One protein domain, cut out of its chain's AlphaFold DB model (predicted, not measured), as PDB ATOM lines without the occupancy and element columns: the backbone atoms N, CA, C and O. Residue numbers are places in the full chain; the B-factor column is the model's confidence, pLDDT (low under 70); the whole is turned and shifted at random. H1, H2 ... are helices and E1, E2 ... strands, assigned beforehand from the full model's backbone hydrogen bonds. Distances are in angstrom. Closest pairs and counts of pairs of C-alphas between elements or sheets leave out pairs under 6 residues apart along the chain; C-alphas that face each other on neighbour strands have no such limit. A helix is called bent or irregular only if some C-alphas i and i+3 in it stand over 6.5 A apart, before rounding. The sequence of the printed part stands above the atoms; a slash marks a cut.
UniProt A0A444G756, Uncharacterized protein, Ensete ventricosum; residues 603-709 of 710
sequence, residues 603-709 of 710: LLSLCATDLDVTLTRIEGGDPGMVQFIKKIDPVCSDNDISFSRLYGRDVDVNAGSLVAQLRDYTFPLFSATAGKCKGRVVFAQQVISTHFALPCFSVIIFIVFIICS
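This is residues 603 to 709 of the 710 residues of an uncharacterized protein of Ensete ventricosum (UniProt A0A444G756). One long, narrow sheet of five strands is bent into an open trough, with the short helix H3 in its hollow and H1 packed across the E2 and E5 part on the outside of the bend. H2 follows H1 at a corner, and a long link, residues 687 to 699, leads from E5 back to H3. The printed part has 107 residues with five named strands and three named helices, in the order E1 H1 H2 E2 E3 E4 E5 H3; the sheet's order is E4 E3 E1 E2 E5, all antiparallel, and the class is mixed, helices and strands. The whole is loose, with a radius of gyration of the C-alphas of 16.9 A, and spans 48 by 33 by 22 A.

E1, residues 603 to 616, begins at C-alpha 603 (215.328, 205.785, 121.644) and is 33.2 A long. E2, residues 643 to 655, is 33.2 A long, and E5, residues 675 to 686, is 32.6 A long. E3 is residues 657 to 662 and E4 is residues 670 to 672. H1, residues 622 to 632, is 15.6 A long; H2 is residues 634 to 638. H3, residues 700 to 707, is 11.3 A long and ends at C-alpha 707 (199.610, 208.792, 124.957).

The sheet is twisted and curled like part of a barrel, with E4 and E5 as edge strands. E1 bends by 82 degrees at residue 610, E2 by 51 degrees at 652 and E5 by 58 degrees at 678. E1's pairing is staggered: residues 604 to 609 pair with E3, where N 607 and O 659 are 2.8 A apart, and residues 612 to 616 pair with E2, where N 614 and O 652 are 2.8 A apart, both within hydrogen-bond range. E2 and E5 are antiparallel, with N 651 and O 679 within hydrogen-bond range at 2.8 A. E3 and E4 form a hairpin, with N 672 and O 658 within hydrogen-bond range at 2.8 A. The sheet curls round H3, which is near E1 and E5, with 5 pairs of C-alphas within 10 A for each. H1 is on one face of the sheet, in two layers, a helix layer and a sheet layer, at a height over the sheet of 7.7 A. It lies over E5 and only just over E2, with 3 of its C-alphas falling on E2, and runs across the strands at 76 degrees to E5 on the local plane. The closest C-alphas of H1 and E5 are those of Met 625 and Val 682, 6.6 A apart. H1 and H2 touch only at the corner, closest at the C-alphas of Lys 630 and Ser 637, 4.7 A apart; H2 is not on the sheet. H1, H2 and H3 have every O i to N i+4 pair within hydrogen-bond range.

The two C-alphas farthest apart are those of Thr 666 and Ser 689, at 48.3 A. The printed part has no cut. The link from E5 to H3 is long, with 13 residues. The mean pLDDT of the printed part is 73.1; it is under 70 at residue 634, residues 636 to 642, residue 644 and residues 686 to 709, and H3 has a mean of 35.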
ATOM      1  N   LEU A 603     215.646 205.748 123.078       88.94
ATOM      2  CA  LEU A 603     215.328 205.785 121.644       88.94
ATOM      3  C   LEU A 603     214.129 206.696 121.351       88.94
ATOM      4  O   LEU A 603     214.112 207.428 120.363       88.94
ATOM      5  N   LEU A 604     213.122 206.639 122.220       89.44
ATOM      6  CA  LEU A 604     211.901 207.432 122.162       89.44
ATOM      7  C   LEU A 604     211.611 207.924 123.579       89.44
ATOM      8  O   LEU A 604     211.536 207.104 124.495       89.44
ATOM      9  N   SER A 605     211.439 209.233 123.749       90.69
ATOM     10  CA  SER A 605     210.960 209.839 124.993       90.69
ATOM     11  C   SER A 605     209.654 210.568 124.722       90.69
ATOM     12  O   SER A 605     209.539 211.352 123.780       90.69
ATOM     13  N   LEU A 606     208.653 210.288 125.543       91.94
ATOM     14  CA  LEU A 606     207.345 210.909 125.504       91.94
ATOM     15  C   LEU A 606     207.129 211.630 126.835       91.94
ATOM     16  O   LEU A 606     207.205 211.023 127.900       91.94
ATOM     17  N   CYS A 607     206.869 212.932 126.791       91.94
ATOM     18  CA  CYS A 607     206.707 213.768 127.973       91.94
ATOM     19  C   CYS A 607     205.351 214.475 127.944       91.94
ATOM     20  O   CYS A 607     205.052 215.203 127.001       91.94
ATOM     21  N   ALA A 608     204.559 214.304 129.000       93.12
ATOM     22  CA  ALA A 608     203.307 215.020 129.216       93.12
ATOM     23  C   ALA A 608     203.378 215.845 130.508       93.12
ATOM     24  O   ALA A 608     203.889 215.366 131.526       93.12
ATOM     25  N   THR A 609     202.851 217.071 130.490       94.31
ATOM     26  CA  THR A 609     202.714 217.909 131.695       94.31
ATOM     27  C   THR A 609     201.253 218.139 132.040       94.31
ATOM     28  O   THR A 609     200.406 218.187 131.150       94.31
ATOM     29  N   ASP A 610     200.972 218.293 133.334       93.94
ATOM     30  CA  ASP A 610     199.637 218.530 133.896       93.94
ATOM     31  C   ASP A 610     198.580 217.578 133.302       93.94
ATOM     32  O   ASP A 610     197.528 217.986 132.810       93.94
ATOM     33  N   LEU A 611     198.924 216.287 133.300       92.62
ATOM     34  CA  LEU A 611     198.139 215.190 132.751       92.62
ATOM     35  C   LEU A 611     197.046 214.773 133.743       92.62
ATOM     36  O   LEU A 611     197.331 214.273 134.830       92.62
ATOM     37  N   ASP A 612     195.793 214.928 133.340       93.56
ATOM     38  CA  ASP A 612     194.595 214.556 134.083       93.56
ATOM     39  C   ASP A 612     193.802 213.502 133.297       93.56
ATOM     40  O   ASP A 612     193.210 213.803 132.258       93.56
ATOM     41  N   VAL A 613     193.813 212.256 133.777       91.12
ATOM     42  CA  VAL A 613     193.130 211.110 133.156       91.12
ATOM     43  C   VAL A 613     192.043 210.606 134.090       91.12
ATOM     44  O   VAL A 613     192.339 210.041 135.141       91.12
ATOM     45  N   THR A 614     190.781 210.750 133.699       90.50
ATOM     46  CA  THR A 614     189.635 210.199 134.433       90.50
ATOM     47  C   THR A 614     189.107 208.950 133.734       90.50
ATOM     48  O   THR A 614     188.746 208.997 132.560       90.50
ATOM     49  N   LEU A 615     189.036 207.843 134.473       89.19
ATOM     50  CA  LEU A 615     188.466 206.565 134.052       89.19
ATOM     51  C   LEU A 615     187.109 206.349 134.726       89.19
ATOM     52  O   LEU A 615     187.018 206.287 135.957       89.19
ATOM     53  N   THR A 616     186.058 206.166 133.931       88.19
ATOM     54  CA  THR A 616     184.701 205.859 134.407       88.19
ATOM     55  C   THR A 616     184.200 204.525 133.853       88.19
ATOM     56  O   THR A 616     184.713 203.973 132.875       88.19
ATOM     57  N   ARG A 617     183.219 203.927 134.536       84.75
ATOM     58  CA  ARG A 617     182.639 202.644 134.127       84.75
ATOM     59  C   ARG A 617     181.758 202.831 132.887       84.75
ATOM     60  O   ARG A 617     180.812 203.603 132.940       84.75
ATOM     61  N   ILE A 618     182.023 202.034 131.850       85.12
ATOM     62  CA  ILE A 618     181.189 201.954 130.642       85.12
ATOM     63  C   ILE A 618     179.757 201.539 131.009       85.12
ATOM     64  O   ILE A 618     179.545 200.544 131.716       85.12
ATOM     65  N   GLU A 619     178.783 202.295 130.506       82.19
ATOM     66  CA  GLU A 619     177.354 201.998 130.632       82.19
ATOM     67  C   GLU A 619     177.009 200.628 130.027       82.19
ATOM     68  O   GLU A 619     177.580 200.201 129.025       82.19
ATOM     69  N   GLY A 620     176.110 199.889 130.677       76.25
ATOM     70  CA  GLY A 620     175.821 198.492 130.331       76.25
ATOM     71  C   GLY A 620     176.893 197.480 130.768       76.25
ATOM     72  O   GLY A 620     176.597 196.291 130.823       76.25
ATOM     73  N   GLY A 621     178.104 197.901 131.157       81.75
ATOM     74  CA  GLY A 621     179.173 196.983 131.571       81.75
ATOM     75  C   GLY A 621     179.624 196.057 130.436       81.75
ATOM     76  O   GLY A 621     179.717 196.487 129.292       81.75
ATOM     77  N   ASP A 622     179.907 194.795 130.749       78.50
ATOM     78  CA  ASP A 622     180.412 193.775 129.822       78.50
ATOM     79  C   ASP A 622     179.598 193.635 128.513       78.50
ATOM     80  O   ASP A 622     180.216 193.714 127.449       78.50
ATOM     81  N   PRO A 623     178.249 193.521 128.502       78.88
ATOM     82  CA  PRO A 623     177.495 193.523 127.242       78.88
ATOM     83  C   PRO A 623     177.619 194.852 126.477       78.88
ATOM     84  O   PRO A 623     177.701 194.837 125.250       78.88
ATOM     85  N   GLY A 624     177.727 195.991 127.172       81.50
ATOM     86  CA  GLY A 624     178.020 197.290 126.549       81.50
ATOM     87  C   GLY A 624     179.415 197.351 125.910       81.50
ATOM     88  O   GLY A 624     179.589 197.946 124.847       81.50
ATOM     89  N   MET A 625     180.406 196.673 126.504       83.12
ATOM     90  CA  MET A 625     181.744 196.507 125.926       83.12
ATOM     91  C   MET A 625     181.714 195.626 124.669       83.12
ATOM     92  O   MET A 625     182.300 196.009 123.659       83.12
ATOM     93  N   VAL A 626     180.996 194.495 124.688       79.31
ATOM     94  CA  VAL A 626     180.841 193.614 123.510       79.31
ATOM     95  C   VAL A 626     180.145 194.341 122.357       79.31
ATOM     96  O   VAL A 626     180.617 194.279 121.222       79.31
ATOM     97  N   GLN A 627     179.066 195.077 122.634       82.00
ATOM     98  CA  GLN A 627     178.369 195.889 121.627       82.00
ATOM     99  C   GLN A 627     179.277 196.969 121.023       82.00
ATOM    100  O   GLN A 627     179.250 197.192 119.814       82.00
ATOM    101  N   PHE A 628     180.112 197.615 121.842       83.81
ATOM    102  CA  PHE A 628     181.087 198.597 121.370       83.81
ATOM    103  C   PHE A 628     182.156 197.973 120.461       83.81
ATOM    104  O   PHE A 628     182.431 198.530 119.400       83.81
ATOM    105  N   ILE A 629     182.700 196.804 120.822       82.75
ATOM    106  CA  ILE A 629     183.676 196.080 119.989       82.75
ATOM    107  C   ILE A 629     183.062 195.736 118.633       82.75
ATOM    108  O   ILE A 629     183.627 196.106 117.612       82.75
ATOM    109  N   LYS A 630     181.874 195.117 118.605       79.12
ATOM    110  CA  LYS A 630     181.182 194.750 117.354       79.12
ATOM    111  C   LYS A 630     180.832 195.941 116.459       79.12
ATOM    112  O   LYS A 630     180.669 195.769 115.259       79.12
ATOM    113  N   LYS A 631     180.705 197.143 117.028       84.12
ATOM    114  CA  LYS A 631     180.483 198.377 116.262       84.12
ATOM    115  C   LYS A 631     181.762 198.899 115.590       84.12
ATOM    116  O   LYS A 631     181.658 199.566 114.565       84.12
ATOM    117  N   ILE A 632     182.933 198.659 116.181       83.69
ATOM    118  CA  ILE A 632     184.226 199.150 115.673       83.69
ATOM    119  C   ILE A 632     184.917 198.109 114.791       83.69
ATOM    120  O   ILE A 632     185.477 198.468 113.759       83.69
ATOM    121  N   ASP A 633     184.869 196.837 115.182       78.94
ATOM    122  CA  ASP A 633     185.449 195.724 114.437       78.94
ATOM    123  C   ASP A 633     184.349 194.939 113.689       78.94
ATOM    124  O   ASP A 633     183.599 194.184 114.323       78.94
ATOM    125  N   PRO A 634     184.254 195.070 112.349       69.94
ATOM    126  CA  PRO A 634     183.273 194.331 111.558       69.94
ATOM    127  C   PRO A 634     183.503 192.812 111.612       69.94
ATOM    128  O   PRO A 634     182.538 192.051 111.595       69.94
ATOM    129  N   VAL A 635     184.746 192.344 111.786       73.69
ATOM    130  CA  VAL A 635     185.069 190.907 111.844       73.69
ATOM    131  C   VAL A 635     184.451 190.256 113.086       73.69
ATOM    132  O   VAL A 635     183.982 189.116 113.023       73.69
ATOM    133  N   CYS A 636     184.383 190.988 114.203       69.00
ATOM    134  CA  CYS A 636     183.682 190.560 115.417       69.00
ATOM    135  C   CYS A 636     182.150 190.583 115.284       69.00
ATOM    136  O   CYS A 636     181.473 189.838 116.002       69.00
ATOM    137  N   SER A 637     181.598 191.430 114.409       67.00
ATOM    138  CA  SER A 637     180.161 191.465 114.114       67.00
ATOM    139  C   SER A 637     179.740 190.237 113.306       67.00
ATOM    140  O   SER A 637     178.817 189.530 113.712       67.00
ATOM    141  N   ASP A 638     180.458 189.946 112.220       67.56
ATOM    142  CA  ASP A 638     180.080 188.909 111.252       67.56
ATOM    143  C   ASP A 638     180.260 187.478 111.789       67.56
ATOM    144  O   ASP A 638     179.508 186.578 111.421       67.56
ATOM    145  N   ASN A 639     181.230 187.260 112.688       65.81
ATOM    146  CA  ASN A 639     181.604 185.925 113.182       65.81
ATOM    147  C   ASN A 639     181.140 185.615 114.627       65.81
ATOM    148  O   ASN A 639     181.573 184.613 115.191       65.81
ATOM    149  N   ASP A 640     180.322 186.480 115.248       68.44
ATOM    150  CA  ASP A 640     179.863 186.402 116.658       68.44
ATOM    151  C   ASP A 640     180.964 185.968 117.658       68.44
ATOM    152  O   ASP A 640     180.799 185.060 118.479       68.44
ATOM    153  N   ILE A 641     182.136 186.607 117.554       68.06
ATOM    154  CA  ILE A 641     183.348 186.169 118.259       68.06
ATOM    155  C   ILE A 641     183.155 186.231 119.780       68.06
ATOM    156  O   ILE A 641     182.763 187.249 120.350       68.06
ATOM    157  N   SER A 642     183.476 185.121 120.445       65.75
ATOM    158  CA  SER A 642     183.384 184.980 121.900       65.75
ATOM    159  C   SER A 642     184.640 185.485 122.609       65.75
ATOM    160  O   SER A 642     185.768 185.245 122.163       65.75
ATOM    161  N   PHE A 643     184.460 186.116 123.771       72.62
ATOM    162  CA  PHE A 643     185.542 186.741 124.536       72.62
ATOM    163  C   PHE A 643     185.687 186.091 125.916       72.62
ATOM    164  O   PHE A 643     184.717 185.913 126.643       72.62
ATOM    165  N   SER A 644     186.910 185.737 126.310       66.31
ATOM    166  CA  SER A 644     187.197 185.151 127.631       66.31
ATOM    167  C   SER A 644     187.451 186.180 128.727       66.31
ATOM    168  O   SER A 644     187.199 185.890 129.895       66.31
ATOM    169  N   ARG A 645     187.942 187.370 128.367       70.38
ATOM    170  CA  ARG A 645     188.133 188.507 129.275       70.38
ATOM    171  C   ARG A 645     187.806 189.804 128.555       70.38
ATOM    172  O   ARG A 645     188.116 189.941 127.370       70.38
ATOM    173  N   LEU A 646     187.214 190.741 129.288       73.00
ATOM    174  CA  LEU A 646     186.900 192.094 128.842       73.00
ATOM    175  C   LEU A 646     187.391 193.080 129.904       73.00
ATOM    176  O   LEU A 646     187.076 192.938 131.085       73.00
ATOM    177  N   TYR A 647     188.141 194.092 129.481       79.75
ATOM    178  CA  TYR A 647     188.567 195.200 130.330       79.75
ATOM    179  C   TYR A 647     188.250 196.500 129.609       79.75
ATOM    180  O   TYR A 647     188.791 196.748 128.537       79.75
ATOM    181  N   GLY A 648     187.392 197.346 130.180       81.00
ATOM    182  CA  GLY A 648     187.011 198.585 129.510       81.00
ATOM    183  C   GLY A 648     186.575 199.703 130.444       81.00
ATOM    184  O   GLY A 648     185.926 199.473 131.474       81.00
ATOM    185  N   ARG A 649     186.941 200.928 130.070       85.50
ATOM    186  CA  ARG A 649     186.574 202.180 130.737       85.50
ATOM    187  C   ARG A 649     186.341 203.275 129.698       85.50
ATOM    188  O   ARG A 649     186.962 203.280 128.635       85.50
ATOM    189  N   ASP A 650     185.440 204.187 130.030       87.75
ATOM    190  CA  ASP A 650     185.368 205.488 129.375       87.75
ATOM    191  C   ASP A 650     186.504 206.359 129.933       87.75
ATOM    192  O   ASP A 650     186.825 206.275 131.122       87.75
ATOM    193  N   VAL A 651     187.162 207.123 129.061       89.75
ATOM    194  CA  VAL A 651     188.417 207.834 129.337       89.75
ATOM    195  C   VAL A 651     188.275 209.299 128.924       89.75
ATOM    196  O   VAL A 651     187.994 209.595 127.763       89.75
ATOM    197  N   ASP A 652     188.502 210.217 129.863       91.19
ATOM    198  CA  ASP A 652     188.660 211.659 129.619       91.19
ATOM    199  C   ASP A 652     190.107 212.031 129.955       91.19
ATOM    200  O   ASP A 652     190.532 211.879 131.101       91.19
ATOM    201  N   VAL A 653     190.874 212.458 128.952       90.19
ATOM    202  CA  VAL A 653     192.281 212.856 129.073       90.19
ATOM    203  C   VAL A 653     192.388 214.346 128.801       90.19
ATOM    204  O   VAL A 653     191.958 214.820 127.752       90.19
ATOM    205  N   ASN A 654     193.017 215.076 129.714       91.94
ATOM    206  CA  ASN A 654     193.431 216.459 129.525       91.94
ATOM    207  C   ASN A 654     194.937 216.535 129.825       91.94
ATOM    208  O   ASN A 654     195.394 215.915 130.778       91.94
ATOM    209  N   ALA A 655     195.711 217.257 129.023       92.12
ATOM    210  CA  ALA A 655     197.144 217.461 129.232       92.12
ATOM    211  C   ALA A 655     197.506 218.926 128.965       92.12
ATOM    212  O   ALA A 655     197.046 219.508 127.981       92.12
ATOM    213  N   GLY A 656     198.333 219.515 129.829       91.12
ATOM    214  CA  GLY A 656     198.858 220.873 129.674       91.12
ATOM    215  C   GLY A 656     199.938 220.983 128.596       91.12
ATOM    216  O   GLY A 656     200.048 222.010 127.944       91.12
ATOM    217  N   SER A 657     200.700 219.919 128.350       91.81
ATOM    218  CA  SER A 657     201.503 219.760 127.133       91.81
ATOM    219  C   SER A 657     201.756 218.283 126.854       91.81
ATOM    220  O   SER A 657     201.645 217.451 127.761       91.81
ATOM    221  N   LEU A 658     202.089 217.962 125.607       91.25
ATOM    222  CA  LEU A 658     202.500 216.628 125.189       91.25
ATOM    223  C   LEU A 658     203.571 216.734 124.098       91.25
ATOM    224  O   LEU A 658     203.349 217.380 123.078       91.25
ATOM    225  N   VAL A 659     204.715 216.086 124.310       91.31
ATOM    226  CA  VAL A 659     205.853 216.051 123.384       91.31
ATOM    227  C   VAL A 659     206.307 214.607 123.190       91.31
ATOM    228  O   VAL A 659     206.573 213.917 124.171       91.31
ATOM    229  N   ALA A 660     206.442 214.164 121.941       91.06
ATOM    230  CA  ALA A 660     207.053 212.888 121.575       91.06
ATOM    231  C   ALA A 660     208.348 213.152 120.793       91.06
ATOM    232  O   ALA A 660     208.323 213.672 119.678       91.06
ATOM    233  N   GLN A 661     209.485 212.798 121.384       88.56
ATOM    234  CA  GLN A 661     210.824 213.036 120.858       88.56
ATOM    235  C   GLN A 661     211.462 211.706 120.442       88.56
ATOM    236  O   GLN A 661     211.755 210.859 121.287       88.56
ATOM    237  N   LEU A 662     211.711 211.540 119.142       89.44
ATOM    238  CA  LEU A 662     212.540 210.451 118.627       89.44
ATOM    239  C   LEU A 662     214.016 210.877 118.658       89.44
ATOM    240  O   LEU A 662     214.345 212.031 118.360       89.44
ATOM    241  N   ARG A 663     214.897 209.944 119.024       84.12
ATOM    242  CA  ARG A 663     216.358 210.116 119.052       84.12
ATOM    243  C   ARG A 663     216.890 210.617 117.701       84.12
ATOM    244  O   ARG A 663     216.395 210.217 116.656       84.12
ATOM    245  N   ASP A 664     217.909 211.475 117.732       80.31
ATOM    246  CA  ASP A 664     218.579 212.102 116.571       80.31
ATOM    247  C   ASP A 664     217.747 213.088 115.719       80.31
ATOM    248  O   ASP A 664     218.324 213.824 114.916       80.31
ATOM    249  N   TYR A 665     216.428 213.194 115.914       83.12
ATOM    250  CA  TYR A 665     215.614 214.216 115.248       83.12
ATOM    251  C   TYR A 665     215.697 215.553 115.996       83.12
ATOM    252  O   TYR A 665     215.449 215.630 117.196       83.12
ATOM    253  N   THR A 666     216.025 216.636 115.284       81.25
ATOM    254  CA  THR A 666     216.096 217.998 115.853       81.25
ATOM    255  C   THR A 666     214.731 218.578 116.213       81.25
ATOM    256  O   THR A 666     214.646 219.457 117.067       81.25
ATOM    257  N   PHE A 667     213.670 218.085 115.573       85.75
ATOM    258  CA  PHE A 667     212.283 218.413 115.884       85.75
ATOM    259  C   PHE A 667     211.594 217.180 116.485       85.75
ATOM    260  O   PHE A 667     211.857 216.067 116.023       85.75
ATOM    261  N   PRO A 668     210.721 217.344 117.492       86.50
ATOM    262  CA  PRO A 668     209.923 216.239 118.007       86.50
ATOM    263  C   PRO A 668     208.968 215.714 116.923       86.50
ATOM    264  O   PRO A 668     208.521 216.473 116.063       86.50
ATOM    265  N   LEU A 669     208.615 214.426 116.993       88.38
ATOM    266  CA  LEU A 669     207.587 213.820 116.135       88.38
ATOM    267  C   LEU A 669     206.226 214.495 116.340       88.38
ATOM    268  O   LEU A 669     205.461 214.671 115.396       88.38
ATOM    269  N   PHE A 670     205.946 214.873 117.586       87.19
ATOM    270  CA  PHE A 670     204.731 215.557 117.999       87.19
ATOM    271  C   PHE A 670     205.049 216.530 119.137       87.19
ATOM    272  O   PHE A 670     205.817 216.202 120.041       87.19
ATOM    273  N   SER A 671     204.449 217.720 119.118       91.00
ATOM    274  CA  SER A 671     204.544 218.694 120.208       91.00
ATOM    275  C   SER A 671     203.289 219.560 120.253       91.00
ATOM    276  O   SER A 671     203.091 220.407 119.382       91.00
ATOM    277  N   ALA A 672     202.473 219.391 121.291       89.56
ATOM    278  CA  ALA A 672     201.273 220.179 121.546       89.56
ATOM    279  C   ALA A 672     201.338 220.901 122.899       89.56
ATOM    280  O   ALA A 672     201.789 220.355 123.906       89.56
ATOM    281  N   THR A 673     200.830 222.133 122.920       89.00
ATOM    282  CA  THR A 673     200.754 223.020 124.098       89.00
ATOM    283  C   THR A 673     199.440 222.901 124.879       89.00
ATOM    284  O   THR A 673     199.202 223.680 125.797       89.00
ATOM    285  N   ALA A 674     198.571 221.974 124.475       89.44
ATOM    286  CA  ALA A 674     197.415 221.472 125.208       89.44
ATOM    287  C   ALA A 674     196.880 220.233 124.471       89.44
ATOM    288  O   ALA A 674     196.926 220.177 123.240       89.44
ATOM    289  N   GLY A 675     196.332 219.265 125.200       84.12
ATOM    290  CA  GLY A 675     195.663 218.096 124.631       84.12
ATOM    291  C   GLY A 675     194.369 217.788 125.376       84.12
ATOM    292  O   GLY A 675     194.331 217.847 126.604       84.12
ATOM    293  N   LYS A 676     193.304 217.449 124.644       90.19
ATOM    294  CA  LYS A 676     192.058 216.941 125.227       90.19
ATOM    295  C   LYS A 676     191.472 215.833 124.364       90.19
ATOM    296  O   LYS A 676     191.197 216.057 123.190       90.19
ATOM    297  N   CYS A 677     191.224 214.672 124.958       85.75
ATOM    298  CA  CYS A 677     190.544 213.553 124.314       85.75
ATOM    299  C   CYS A 677     189.449 213.007 125.225       85.75
ATOM    300  O   CYS A 677     189.624 212.904 126.438       85.75
ATOM    301  N   LYS A 678     188.328 212.618 124.622       90.62
ATOM    302  CA  LYS A 678     187.324 211.767 125.255       90.62
ATOM    303  C   LYS A 678     187.119 210.557 124.367       90.62
ATOM    304  O   LYS A 678     186.844 210.709 123.178       90.62
ATOM    305  N   GLY A 679     187.235 209.373 124.944       87.38
ATOM    306  CA  GLY A 679     187.130 208.120 124.216       87.38
ATOM    307  C   GLY A 679     186.683 206.976 125.109       87.38
ATOM    308  O   GLY A 679     186.499 207.126 126.316       87.38
ATOM    309  N   ARG A 680     186.527 205.809 124.494       85.94
ATOM    310  CA  ARG A 680     186.210 204.553 125.166       85.94
ATOM    311  C   ARG A 680     187.279 203.547 124.788       85.94
ATOM    312  O   ARG A 680     187.476 203.296 123.603       85.94
ATOM    313  N   VAL A 681     187.951 202.975 125.781       85.25
ATOM    314  CA  VAL A 681     188.979 201.956 125.554       85.25
ATOM    315  C   VAL A 681     188.468 200.630 126.091       85.25
ATOM    316  O   VAL A 681     188.027 200.547 127.239       85.25
ATOM    317  N   VAL A 682     188.511 199.599 125.247       83.62
ATOM    318  CA  VAL A 682     188.098 198.234 125.577       83.62
ATOM    319  C   VAL A 682     189.137 197.258 125.035       83.62
ATOM    320  O   VAL A 682     189.413 197.244 123.840       83.62
ATOM    321  N   PHE A 683     189.677 196.418 125.914       80.69
ATOM    322  CA  PHE A 683     190.500 195.263 125.575       80.69
ATOM    323  C   PHE A 683     189.666 193.997 125.704       80.69
ATOM    324  O   PHE A 683     188.948 193.815 126.692       80.69
ATOM    325  N   ALA A 684     189.796 193.110 124.724       75.88
ATOM    326  CA  ALA A 684     189.037 191.876 124.651       75.88
ATOM    327  C   ALA A 684     189.948 190.705 124.279       75.88
ATOM    328  O   ALA A 684     190.625 190.729 123.253       75.88
ATOM    329  N   GLN A 685     189.961 189.668 125.115       73.88
ATOM    330  CA  GLN A 685     190.733 188.453 124.868       73.88
ATOM    331  C   GLN A 685     189.842 187.415 124.181       73.88
ATOM    332  O   GLN A 685     189.019 186.768 124.839       73.88
ATOM    333  N   GLN A 686     189.994 187.263 122.866       68.75
ATOM    334  CA  GLN A 686     189.247 186.286 122.064       68.75
ATOM    335  C   GLN A 686     189.462 184.843 122.553       68.75
ATOM    336  O   GLN A 686     190.513 184.489 123.094       68.75
ATOM    337  N   VAL A 687     188.455 183.988 122.369       57.12
ATOM    338  CA  VAL A 687     188.551 182.552 122.669       57.12
ATOM    339  C   VAL A 687     189.045 181.793 121.445       57.12
ATOM    340  O   VAL A 687     188.261 181.205 120.706       57.12
ATOM    341  N   ILE A 688     190.363 181.778 121.246       49.19
ATOM    342  CA  ILE A 688     190.973 180.963 120.194       49.19
ATOM    343  C   ILE A 688     190.996 179.496 120.647       49.19
ATOM    344  O   ILE A 688     191.722 179.111 121.566       49.19
ATOM    345  N   SER A 689     190.184 178.675 119.985       33.31
ATOM    346  CA  SER A 689     190.415 177.237 119.880       33.31
ATOM    347  C   SER A 689     191.443 177.011 118.770       33.31
ATOM    348  O   SER A 689     191.245 177.504 117.666       33.31
ATOM    349  N   THR A 690     192.496 176.238 119.057       28.98
ATOM    350  CA  THR A 690     193.632 175.882 118.173       28.98
ATOM    351  C   THR A 690     194.570 177.020 117.723       28.98
ATOM    352  O   THR A 690     194.151 178.004 117.135       28.98
ATOM    353  N   HIS A 691     195.869 176.829 118.002       28.56
ATOM    354  CA  HIS A 691     197.055 177.498 117.432       28.56
ATOM    355  C   HIS A 691     196.876 178.849 116.703       28.56
ATOM    356  O   HIS A 691     196.875 178.886 115.481       28.56
ATOM    357  N   PHE A 692     196.911 179.960 117.448       23.77
ATOM    358  CA  PHE A 692     197.800 181.109 117.183       23.77
ATOM    359  C   PHE A 692     197.832 182.000 118.438       23.77
ATOM    360  O   PHE A 692     196.791 182.277 119.029       23.77
ATOM    361  N   ALA A 693     199.022 182.390 118.902       27.48
ATOM    362  CA  ALA A 693     199.197 183.026 120.211       27.48
ATOM    363  C   ALA A 693     199.188 184.563 120.130       27.48
ATOM    364  O   ALA A 693     200.175 185.163 119.722       27.48
ATOM    365  N   LEU A 694     198.087 185.176 120.573       32.88
ATOM    366  CA  LEU A 694     197.885 186.586 120.958       32.88
ATOM    367  C   LEU A 694     196.598 186.627 121.825       32.88
ATOM    368  O   LEU A 694     195.749 185.753 121.634       32.88
ATOM    369  N   PRO A 695     196.366 187.603 122.733       49.38
ATOM    370  CA  PRO A 695     197.190 188.725 123.191       49.38
ATOM    371  C   PRO A 695     197.520 188.616 124.706       49.38
ATOM    372  O   PRO A 695     197.321 187.562 125.295       49.38
ATOM    373  N   CYS A 696     198.087 189.683 125.282       28.58
ATOM    374  CA  CYS A 696     198.198 190.085 126.703       28.58
ATOM    375  C   CYS A 696     199.203 191.253 126.738       28.58
ATOM    376  O   CYS A 696     200.279 191.157 126.145       28.58
ATOM    377  N   PHE A 697     198.757 192.383 127.281       34.16
ATOM    378  CA  PHE A 697     199.508 193.616 127.534       34.16
ATOM    379  C   PHE A 697     198.550 194.547 128.278       34.16
ATOM    380  O   PHE A 697     197.607 195.064 127.675       34.16
ATOM    381  N   SER A 698     198.755 194.762 129.578       41.53
ATOM    382  CA  SER A 698     197.857 195.613 130.367       41.53
ATOM    383  C   SER A 698     198.581 196.596 131.292       41.53
ATOM    384  O   SER A 698     199.696 196.374 131.758       41.53
ATOM    385  N   VAL A 699     197.907 197.716 131.562       32.91
ATOM    386  CA  VAL A 699     198.294 198.816 132.468       32.91
ATOM    387  C   VAL A 699     199.513 199.658 132.049       32.91
ATOM    388  O   VAL A 699     199.341 200.856 131.842       32.91
ATOM    389  N   ILE A 700     200.722 199.109 131.881       33.41
ATOM    390  CA  ILE A 700     201.894 199.952 131.532       33.41
ATOM    391  C   ILE A 700     201.771 200.454 130.087       33.41
ATOM    392  O   ILE A 700     201.849 201.657 129.831       33.41
ATOM    393  N   ILE A 701     201.439 199.550 129.160       36.34
ATOM    394  CA  ILE A 701     201.079 199.928 127.789       36.34
ATOM    395  C   ILE A 701     199.740 200.679 127.744       36.34
ATOM    396  O   ILE A 701     199.542 201.448 126.824       36.34
ATOM    397  N   PHE A 702     198.847 200.592 128.737       38.19
ATOM    398  CA  PHE A 702     197.638 201.434 128.734       38.19
ATOM    399  C   PHE A 702     197.986 202.928 128.783       38.19
ATOM    400  O   PHE A 702     197.422 203.712 128.029       38.19
ATOM    401  N   ILE A 703     198.962 203.311 129.614       38.84
ATOM    402  CA  ILE A 703     199.452 204.692 129.681       38.84
ATOM    403  C   ILE A 703     200.238 205.033 128.406       38.84
ATOM    404  O   ILE A 703     199.913 206.012 127.743       38.84
ATOM    405  N   VAL A 704     201.214 204.209 128.010       33.78
ATOM    406  CA  VAL A 704     202.047 204.495 126.825       33.78
ATOM    407  C   VAL A 704     201.223 204.523 125.531       33.78
ATOM    408  O   VAL A 704     201.410 205.413 124.719       33.78
ATOM    409  N   PHE A 705     200.269 203.613 125.341       32.53
ATOM    410  CA  PHE A 705     199.448 203.511 124.131       32.53
ATOM    411  C   PHE A 705     198.350 204.573 124.076       32.53
ATOM    412  O   PHE A 705     198.082 205.076 122.992       32.53
ATOM    413  N   ILE A 706     197.749 204.971 125.209       36.19
ATOM    414  CA  ILE A 706     196.855 206.141 125.225       36.19
ATOM    415  C   ILE A 706     197.622 207.384 124.786       36.19
ATOM    416  O   ILE A 706     197.085 208.160 124.004       36.19
ATOM    417  N   ILE A 707     198.863 207.567 125.246       33.66
ATOM    418  CA  ILE A 707     199.610 208.792 124.957       33.66
ATOM    419  C   ILE A 707     200.330 208.738 123.592       33.66
ATOM    420  O   ILE A 707     200.461 209.774 122.959       33.66
ATOM    421  N   CYS A 708     200.699 207.556 123.084       26.20
ATOM    422  CA  CYS A 708     201.176 207.344 121.704       26.20
ATOM    423  C   CYS A 708     200.047 207.217 120.657       26.20
ATOM    424  O   CYS A 708     200.340 207.023 119.481       26.20
ATOM    425  N   SER A 709     198.772 207.256 121.069       25.98
ATOM    426  CA  SER A 709     197.615 207.372 120.156       25.98
ATOM    427  C   SER A 709     197.153 208.827 119.971       25.98
ATOM    428  O   SER A 709     196.147 209.062 119.299       25.98
TER     429      SER A 709